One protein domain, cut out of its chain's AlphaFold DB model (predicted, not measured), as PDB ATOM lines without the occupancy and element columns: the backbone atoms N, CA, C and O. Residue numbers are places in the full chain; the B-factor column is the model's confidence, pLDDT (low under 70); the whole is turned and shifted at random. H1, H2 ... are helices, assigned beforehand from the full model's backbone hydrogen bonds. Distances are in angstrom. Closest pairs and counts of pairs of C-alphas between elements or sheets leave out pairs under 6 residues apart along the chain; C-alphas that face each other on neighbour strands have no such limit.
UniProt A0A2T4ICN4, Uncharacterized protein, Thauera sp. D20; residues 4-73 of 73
ATOM      1  N   ARG A   4     176.556 167.482 180.129       83.38
ATOM      2  CA  ARG A   4     176.468 166.604 178.963       83.38
ATOM      3  C   ARG A   4     176.465 165.123 179.347       83.38
ATOM      4  O   ARG A   4     175.617 164.384 178.867       83.38
ATOM      5  N   ALA A   5     177.348 164.702 180.253       83.12
ATOM      6  CA  ALA A   5     177.418 163.309 180.697       83.12
ATOM      7  C   ALA A   5     176.150 162.884 181.457       83.12
ATOM      8  O   ALA A   5     175.641 161.792 181.225       83.12
ATOM      9  N   ARG A   6     175.579 163.774 182.291       85.31
ATOM     10  CA  ARG A   6     174.255 163.540 182.911       85.31
ATOM     11  C   ARG A   6     173.175 163.294 181.878       85.31
ATOM     12  O   ARG A   6     172.380 162.379 182.041       85.31
ATOM     13  N   ARG A   7     173.132 164.148 180.853       89.75
ATOM     14  CA  ARG A   7     172.123 164.062 179.798       89.75
ATOM     15  C   ARG A   7     172.230 162.748 179.038       89.75
ATOM     16  O   ARG A   7     171.209 162.116 178.822       89.75
ATOM     17  N   ILE A   8     173.443 162.309 178.707       89.88
ATOM     18  CA  ILE A   8     173.645 161.029 178.017       89.88
ATOM     19  C   ILE A   8     173.188 159.860 178.895       89.88
ATOM     20  O   ILE A   8     172.430 159.025 178.421       89.88
ATOM     21  N   VAL A   9     173.564 159.830 180.178       91.19
ATOM     22  CA  VAL A   9     173.095 158.779 181.101       91.19
ATOM     23  C   VAL A   9     171.567 158.769 181.192       91.19
ATOM     24  O   VAL A   9     170.967 157.708 181.082       91.19
ATOM     25  N   ALA A  10     170.925 159.934 181.314       91.88
ATOM     26  CA  ALA A  10     169.467 160.020 181.366       91.88
ATOM     27  C   ALA A  10     168.789 159.513 180.080       91.88
ATOM     28  O   ALA A  10     167.745 158.873 180.160       91.88
ATOM     29  N   ILE A  11     169.388 159.765 178.909       94.25
ATOM     30  CA  ILE A  11     168.909 159.227 177.629       94.25
ATOM     31  C   ILE A  11     169.020 157.702 177.629       94.25
ATOM     32  O   ILE A  11     168.035 157.029 177.358       94.25
ATOM     33  N   LEU A  12     170.179 157.149 178.004       93.44
ATOM     34  CA  LEU A  12     170.373 155.695 178.070       93.44
ATOM     35  C   LEU A  12     169.357 155.028 179.005       93.44
ATOM     36  O   LEU A  12     168.772 154.008 178.657       93.44
ATOM     37  N   GLU A  13     169.103 155.616 180.176       94.25
ATOM     38  CA  GLU A  13     168.109 155.101 181.121       94.25
ATOM     39  C   GLU A  13     166.676 155.171 180.574       94.25
ATOM     40  O   GLU A  13     165.875 154.282 180.863       94.25
ATOM     41  N   ALA A  14     166.341 156.207 179.801       94.81
ATOM     42  CA  ALA A  14     165.033 156.328 179.166       94.81
ATOM     43  C   ALA A  14     164.839 155.279 178.061       94.81
ATOM     44  O   ALA A  14     163.804 154.616 178.040       94.81
ATOM     45  N   GLU A  15     165.846 155.074 177.209       95.75
ATOM     46  CA  GLU A  15     165.813 154.070 176.139       95.75
ATOM     47  C   GLU A  15     165.675 152.653 176.702       95.75
ATOM     48  O   GLU A  15     164.819 151.887 176.265       95.75
ATOM     49  N   VAL A  16     166.448 152.314 177.740       94.69
ATOM     50  CA  VAL A  16     166.328 151.011 178.412       94.69
ATOM     51  C   VAL A  16     164.915 150.805 178.962       94.69
ATOM     52  O   VAL A  16     164.338 149.735 178.775       94.69
ATOM     53  N   LYS A  17     164.325 151.821 179.606       93.31
ATOM     54  CA  LYS A  17     162.950 151.738 180.130       93.31
ATOM     55  C   LYS A  17     161.910 151.575 179.025       93.31
ATOM     56  O   LYS A  17     160.970 150.811 179.222       93.31
ATOM     57  N   ALA A  18     162.073 152.262 177.896       93.88
ATOM     58  CA  ALA A  18     161.172 152.142 176.753       93.88
ATOM     59  C   ALA A  18     161.208 150.723 176.171       93.88
ATOM     60  O   ALA A  18     160.169 150.080 176.062       93.88
ATOM     61  N   ILE A  19     162.408 150.186 175.930       93.00
ATOM     62  CA  ILE A  19     162.585 148.814 175.437       93.00
ATOM     63  C   ILE A  19     162.004 147.793 176.427       93.00
ATOM     64  O   ILE A  19     161.339 146.846 176.013       93.00
ATOM     65  N   CYS A  20     162.220 147.983 177.734       91.69
ATOM     66  CA  CYS A  20     161.630 147.108 178.749       91.69
ATOM     67  C   CYS A  20     160.100 147.147 178.704       91.69
ATOM     68  O   CYS A  20     159.476 146.093 178.697       91.69
ATOM     69  N   ALA A  21     159.501 148.338 178.632       91.44
ATOM     70  CA  ALA A  21     158.051 148.491 178.570       91.44
ATOM     71  C   ALA A  21     157.454 147.823 177.320       91.44
ATOM     72  O   ALA A  21     156.476 147.086 177.437       91.44
ATOM     73  N   ASP A  22     158.081 148.009 176.156       91.75
ATOM     74  CA  ASP A  22     157.663 147.380 174.898       91.75
ATOM     75  C   ASP A  22     157.781 145.848 174.949       91.75
ATOM     76  O   ASP A  22     156.977 145.131 174.353       91.75
ATOM     77  N   ALA A  23     158.758 145.336 175.701       88.44
ATOM     78  CA  ALA A  23     158.947 143.910 175.944       88.44
ATOM     79  C   ALA A  23     158.093 143.349 177.101       88.44
ATOM     80  O   ALA A  23     158.179 142.156 177.392       88.44
ATOM     81  N   GLY A  24     157.287 144.176 177.780       88.75
ATOM     82  CA  GLY A  24     156.493 143.770 178.946       88.75
ATOM     83  C   GLY A  24     157.316 143.492 180.211       88.75
ATOM     84  O   GLY A  24     156.845 142.812 181.123       88.75
ATOM     85  N   LEU A  25     158.549 143.997 180.275       87.69
ATOM     86  CA  LEU A  25     159.433 143.892 181.428       87.69
ATOM     87  C   LEU A  25     159.308 145.118 182.335       87.69
ATOM     88  O   LEU A  25     159.373 146.266 181.895       87.69
ATOM     89  N   HIS A  26     159.232 144.861 183.637       85.75
ATOM     90  CA  HIS A  26     159.210 145.892 184.672       85.75
ATOM     91  C   HIS A  26     160.333 145.642 185.684       85.75
ATOM     92  O   HIS A  26     160.082 145.108 186.763       85.75
ATOM     93  N   PRO A  27     161.588 145.972 185.329       84.69
ATOM     94  CA  PRO A  27     162.716 145.783 186.229       84.69
ATOM     95  C   PRO A  27     162.604 146.709 187.446       84.69
ATOM     96  O   PRO A  27     162.345 147.906 187.305       84.69
ATOM     97  N   GLU A  28     162.858 146.176 188.642       86.56
ATOM     98  CA  GLU A  28     162.900 146.970 189.880       86.56
ATOM     99  C   GLU A  28     164.092 147.941 189.901       86.56
ATOM    100  O   GLU A  28     164.013 149.036 190.459       86.56
ATOM    101  N   SER A  29     165.201 147.554 189.264       90.44
ATOM    102  CA  SER A  29     166.403 148.374 189.103       90.44
ATOM    103  C   SER A  29     167.107 148.075 187.780       90.44
ATOM    104  O   SER A  29     167.014 146.971 187.242       90.44
ATOM    105  N   LEU A  30     167.835 149.066 187.255       90.12
ATOM    106  CA  LEU A  30     168.634 148.891 186.038       90.12
ATOM    107  C   LEU A  30     169.887 148.048 186.298       90.12
ATOM    108  O   LEU A  30     170.318 147.323 185.407       90.12
ATOM    109  N   GLU A  31     170.453 148.119 187.507       89.06
ATOM    110  CA  GLU A  31     171.538 147.229 187.923       89.06
ATOM    111  C   GLU A  31     171.071 145.767 187.933       89.06
ATOM    112  O   GLU A  31     171.682 144.932 187.274       89.06
ATOM    113  N   GLY A  32     169.933 145.475 188.575       87.88
ATOM    114  CA  GLY A  32     169.377 144.120 188.616       87.88
ATOM    115  C   GLY A  32     168.979 143.587 187.237       87.88
ATOM    116  O   GLY A  32     169.167 142.406 186.960       87.88
ATOM    117  N   LEU A  33     168.492 144.456 186.342       90.50
ATOM    118  CA  LEU A  33     168.250 144.083 184.948       90.50
ATOM    119  C   LEU A  33     169.547 143.672 184.237       90.50
ATOM    120  O   LEU A  33     169.555 142.674 183.524       90.50
ATOM    121  N   CYS A  34     170.634 144.426 184.418       89.75
ATOM    122  CA  CYS A  34     171.925 144.115 183.802       89.75
ATOM    123  C   CYS A  34     172.456 142.764 184.288       89.75
ATOM    124  O   CYS A  34     172.830 141.927 183.470       89.75
ATOM    125  N   ASP A  35     172.424 142.536 185.601       88.75
ATOM    126  CA  ASP A  35     172.879 141.284 186.201       88.75
ATOM    127  C   ASP A  35     172.021 140.097 185.731       88.75
ATOM    128  O   ASP A  35     172.558 139.043 185.391       88.75
ATOM    129  N   GLY A  36     170.698 140.269 185.640       88.69
ATOM    130  CA  GLY A  36     169.787 139.238 185.134       88.69
ATOM    131  C   GLY A  36     170.024 138.897 183.658       88.69
ATOM    132  O   GLY A  36     169.996 137.724 183.281       88.69
ATOM    133  N   LEU A  37     170.327 139.900 182.827       88.69
ATOM    134  CA  LEU A  37     170.683 139.701 181.417       88.69
ATOM    135  C   LEU A  37     172.033 138.983 181.267       88.69
ATOM    136  O   LEU A  37     172.146 138.084 180.436       88.69
ATOM    137  N   GLU A  38     173.043 139.341 182.070       86.44
ATOM    138  CA  GLU A  38     174.367 138.695 182.061       86.44
ATOM    139  C   GLU A  38     174.303 137.231 182.534       86.44
ATOM    140  O   GLU A  38     175.082 136.392 182.076       86.44
ATOM    141  N   ARG A  39     173.370 136.913 183.437       86.81
ATOM    142  CA  ARG A  39     173.187 135.570 184.014       86.81
ATOM    143  C   ARG A  39     172.196 134.691 183.253       86.81
ATOM    144  O   ARG A  39     172.050 133.522 183.605       86.81
ATOM    145  N   ASP A  40     171.559 135.227 182.213       81.38
ATOM    146  CA  ASP A  40     170.493 134.566 181.454       81.38
ATOM    147  C   ASP A  40     169.342 134.080 182.362       81.38
ATOM    148  O   ASP A  40     168.882 132.932 182.283       81.38
ATOM    149  N   ASP A  41     168.904 134.972 183.259       81.81
ATOM    150  CA  ASP A  41     167.785 134.743 184.174       81.81
ATOM    151  C   ASP A  41     166.467 134.524 183.410       81.81
ATOM    152  O   ASP A  41     166.282 134.956 182.269       81.81
ATOM    153  N   GLU A  42     165.507 133.860 184.058       74.12
ATOM    154  CA  GLU A  42     164.251 133.417 183.437       74.12
ATOM    155  C   GLU A  42     163.452 134.562 182.788       74.12
ATOM    156  O   GLU A  42     162.935 134.404 181.682       74.12
ATOM    157  N   CYS A  43     163.430 135.745 183.410       70.56
ATOM    158  CA  CYS A  43     162.779 136.936 182.856       70.56
ATOM    159  C   CYS A  43     163.441 137.441 181.561       70.56
ATOM    160  O   CYS A  43     162.772 138.010 180.700       70.56
ATOM    161  N   CYS A  44     164.739 137.196 181.394       73.44
ATOM    162  CA  CYS A  44     165.523 137.615 180.238       73.44
ATOM    163  C   CYS A  44     165.470 136.595 179.093       73.44
ATOM    164  O   CYS A  44     165.679 136.964 177.940       73.44
ATOM    165  N   ARG A  45     165.120 135.332 179.377       78.38
ATOM    166  CA  ARG A  45     164.926 134.285 178.355       78.38
ATOM    167  C   ARG A  45     163.695 134.499 177.484       78.38
ATOM    168  O   ARG A  45     163.621 133.955 176.387       78.38
ATOM    169  N   MET A  46     162.731 135.278 177.969       82.44
ATOM    170  CA  MET A  46     161.550 135.663 177.196       82.44
ATOM    171  C   MET A  46     161.851 136.731 176.138       82.44
ATOM    172  O   MET A  46     161.035 136.954 175.244       82.44
ATOM    173  N   LEU A  47     163.011 137.387 176.220       86.31
ATOM    174  CA  LEU A  47     163.431 138.373 175.238       86.31
ATOM    175  C   LEU A  47     163.960 137.699 173.976       86.31
ATOM    176  O   LEU A  47     164.642 136.676 174.016       86.31
ATOM    177  N   SER A  48     163.709 138.334 172.832       89.56
ATOM    178  CA  SER A  48     164.419 137.964 171.612       89.56
ATOM    179  C   SER A  48     165.911 138.288 171.759       89.56
ATOM    180  O   SER A  48     166.280 139.269 172.411       89.56
ATOM    181  N   ALA A  49     166.773 137.488 171.125       87.94
ATOM    182  CA  ALA A  49     168.220 137.707 171.168       87.94
ATOM    183  C   ALA A  49     168.626 139.154 170.795       87.94
ATOM    184  O   ALA A  49     169.393 139.745 171.549       87.94
ATOM    185  N   PRO A  50     168.055 139.793 169.749       90.19
ATOM    186  CA  PRO A  50     168.378 141.184 169.427       90.19
ATOM    187  C   PRO A  50     168.010 142.183 170.531       90.19
ATOM    188  O   PRO A  50     168.756 143.127 170.778       90.19
ATOM    189  N   VAL A  51     166.869 141.991 171.206       91.06
ATOM    190  CA  VAL A  51     166.434 142.879 172.299       91.06
ATOM    191  C   VAL A  51     167.340 142.707 173.513       91.06
ATOM    192  O   VAL A  51     167.755 143.696 174.117       91.06
ATOM    193  N   ARG A  52     167.695 141.459 173.835       91.00
ATOM    194  CA  ARG A  52     168.631 141.143 174.915       91.00
ATOM    195  C   ARG A  52     169.988 141.812 174.685       91.00
ATOM    196  O   ARG A  52     170.486 142.495 175.575       91.00
ATOM    197  N   ASP A  53     170.546 141.670 173.486       90.50
ATOM    198  CA  ASP A  53     171.862 142.218 173.139       90.50
ATOM    199  C   ASP A  53     171.859 143.760 173.144       90.50
ATOM    200  O   ASP A  53     172.815 144.392 173.611       90.50
ATOM    201  N   ALA A  54     170.765 144.380 172.686       91.94
ATOM    202  CA  ALA A  54     170.585 145.829 172.737       91.94
ATOM    203  C   ALA A  54     170.528 146.354 174.182       91.94
ATOM    204  O   ALA A  54     171.236 147.306 174.519       91.94
ATOM    205  N   LEU A  55     169.734 145.718 175.051       93.12
ATOM    206  CA  LEU A  55     169.642 146.082 176.467       93.12
ATOM    207  C   LEU A  55     170.992 145.943 177.173       93.12
ATOM    208  O   LEU A  55     171.407 146.865 177.876       93.12
ATOM    209  N   LEU A  56     171.697 144.832 176.942       92.25
ATOM    210  CA  LEU A  56     173.023 144.590 177.510       92.25
ATOM    211  C   LEU A  56     174.006 145.699 177.108       92.25
ATOM    212  O   LEU A  56     174.678 146.275 177.961       92.25
ATOM    213  N   SER A  57     174.032 146.056 175.821       93.25
ATOM    214  CA  SER A  57     174.916 147.100 175.288       93.25
ATOM    215  C   SER A  57     174.637 148.474 175.913       93.25
ATOM    216  O   SER A  57     175.564 149.190 176.299       93.25
ATOM    217  N   LEU A  58     173.360 148.847 176.057       93.94
ATOM    218  CA  LEU A  58     172.956 150.122 176.663       93.94
ATOM    219  C   LEU A  58     173.294 150.185 178.159       93.94
ATOM    220  O   LEU A  58     173.774 151.212 178.649       93.94
ATOM    221  N   LEU A  59     173.068 149.090 178.887       93.31
ATOM    222  CA  LEU A  59     173.352 148.991 180.320       93.31
ATOM    223  C   LEU A  59     174.856 148.991 180.611       93.31
ATOM    224  O   LEU A  59     175.296 149.665 181.547       93.31
ATOM    225  N   GLN A  60     175.655 148.321 179.781       91.62
ATOM    226  CA  GLN A  60     177.116 148.364 179.865       91.62
ATOM    227  C   GLN A  60     177.647 149.775 179.600       91.62
ATOM    228  O   GLN A  60     178.410 150.295 180.409       91.62
ATOM    229  N   LEU A  61     177.160 150.451 178.554       91.81
ATOM    230  CA  LEU A  61     177.546 151.835 178.272       91.81
ATOM    231  C   LEU A  61     177.189 152.779 179.430       91.81
ATOM    232  O   LEU A  61     177.990 153.638 179.810       91.81
ATOM    233  N   ARG A  62     176.010 152.604 180.043       92.12
ATOM    234  CA  ARG A  62     175.630 153.330 181.264       92.12
ATOM    235  C   ARG A  62     176.629 153.065 182.393       92.12
ATOM    236  O   ARG A  62     177.070 154.020 183.037       92.12
ATOM    237  N   ARG A  63     176.991 151.802 182.640       90.56
ATOM    238  CA  ARG A  63     177.950 151.413 183.685       90.56
ATOM    239  C   ARG A  63     179.315 152.051 183.450       90.56
ATOM    240  O   ARG A  63     179.855 152.652 184.376       90.56
ATOM    241  N   ASP A  64     179.818 152.014 182.224       90.00
ATOM    242  CA  ASP A  64     181.106 152.603 181.857       90.00
ATOM    243  C   ASP A  64     181.101 154.122 182.053       90.00
ATOM    244  O   ASP A  64     181.997 154.683 182.687       90.00
ATOM    245  N   MET A  65     180.038 154.803 181.612       87.31
ATOM    246  CA  MET A  65     179.869 156.243 181.826       87.31
ATOM    247  C   MET A  65     179.818 156.633 183.307       87.31
ATOM    248  O   MET A  65     180.284 157.714 183.682       87.31
ATOM    249  N   LEU A  66     179.260 155.775 184.163       86.56
ATOM    250  CA  LEU A  66     179.262 155.970 185.611       86.56
ATOM    251  C   LEU A  66     180.625 155.623 186.235       86.56
ATOM    252  O   LEU A  66     181.060 156.332 187.142       86.56
ATOM    253  N   ALA A  67     181.324 154.602 185.734       84.56
ATOM    254  CA  ALA A  67     182.615 154.125 186.235       84.56
ATOM    255  C   ALA A  67     183.781 155.072 185.915       84.56
ATOM    256  O   ALA A  67     184.639 155.283 186.777       84.56
ATOM    257  N   ILE A  68     183.766 155.743 184.753       76.81
ATOM    258  CA  ILE A  68     184.697 156.843 184.415       76.81
ATOM    259  C   ILE A  68     184.727 157.902 185.537       76.81
ATOM    260  O   ILE A  68     185.733 158.574 185.760       76.81
ATOM    261  N   ARG A  69     183.644 158.025 186.313       63.44
ATOM    262  CA  ARG A  69     183.529 158.968 187.432       63.44
ATOM    263  C   ARG A  69     184.203 158.507 188.726       63.44
ATOM    264  O   ARG A  69     184.416 159.353 189.588       63.44
ATOM    265  N   VAL A  70     184.496 157.215 188.890       55.56
ATOM    266  CA  VAL A  70     185.138 156.669 190.102       55.56
ATOM    267  C   VAL A  70     186.650 156.903 190.071       55.56
ATOM    268  O   VAL A  70     187.240 157.134 191.116       55.56
ATOM    269  N   HIS A  71     187.265 156.904 188.884       52.22
ATOM    270  CA  HIS A  71     188.716 157.085 188.717       52.22
ATOM    271  C   HIS A  71     189.167 158.546 188.538       52.22
ATOM    272  O   HIS A  71     190.352 158.834 188.655       52.22
ATOM    273  N   HIS A  72     188.246 159.476 188.262       46.38
ATOM    274  CA  HIS A  72     188.538 160.913 188.109       46.38
ATOM    275  C   HIS A  72     188.218 161.748 189.363       46.38
ATOM    276  O   HIS A  72     188.034 162.964 189.269       46.38
ATOM    277  N   ARG A  73     188.103 161.103 190.525       44.56
ATOM    278  CA  ARG A  73     187.840 161.743 191.816       44.56
ATOM    279  C   ARG A  73     189.038 161.579 192.735       44.56
ATOM    280  O   ARG A  73     189.275 162.531 193.504       44.56
TER     281      ARG A  73
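What this domain is: This is residues 4 to 73 of the 73 residues of an uncharacterized protein of Thauera sp. D20 (UniProt A0A2T4ICN4). Two long helices, H4 and H1, lie side by side and run opposite ways, and the shorter H2 packs crosswise on H4 at residues 52 to 60. The tiny H3 sits in the turn that leads the chain from H2 into H4, while residues 67 to 73, with the last part of H4, stick out free at the other end. The printed part has 70 residues with four named helices, H1, H2, H3 and H4 along the chain, and no named strand; the class is all helix. The whole is compact, with a radius of gyration of the C-alphas of 12.4 A, and its outline is elongated, spanning 39 by 21 by 21 A.

Where its parts are: Begin with the longest helix, H4, residues 49 to 71: find C-alpha 49 at (168.220, 137.707, 171.168), from where it runs 33.2 A to C-alpha 71 at (188.716, 157.085, 188.717). Then go back to C-alpha 4 at (176.468, 166.604, 178.963), where H1, residues 4 to 22, begins its 27.2 A. H2 is residues 30 to 38, 12.4 A long, and H3 is residues 42 to 45.

How they stand to each other: Look first along H4 and H1: they touch, with the C-alphas of Val 9 and Arg 62 the closest at 6.0 A. Their lines stand at a shallow tilt of 25 degrees, opposite ways. H2 touches H4 at residues 52 to 60 of H4 alone, and the closest C-alphas, those of Cys 34 and Leu 59, are 6.2 A apart. These two stand at a steep tilt of 55 degrees, opposite ways. H1 and H2 are close but not clearly touching, with the C-alphas of Glu 13 and Leu 30 closest at 7.9 A. H3 and H2 only just touch, with 3 pairs of C-alphas within 8 A, and only at the corner by their link; the closest are those of Leu 37 and Cys 44, 5.7 A. H3 is close to H4 but not clearly touching it, the C-alphas of Cys 44 and Arg 52 being closest at 7.1 A. H1 and H3 are apart. Every O i to N i+4 pair is within hydrogen-bond range in H1 and H2; in H4 it is 16 of 19, and H3 is too short for such a pair.

The domain as a whole: The two C-alphas farthest apart are those of Met 46 and Arg 73, 39.8 A. The printed part has no cut and ends at Arg 73, the chain's last residue. The links from H2 to H3 and from H3 to H4 are tight, and the link from H1 to H2, with 7 residues, is short. The mean pLDDT of the printed part is 85.9; look for the values under 70 at residues 69 to 73.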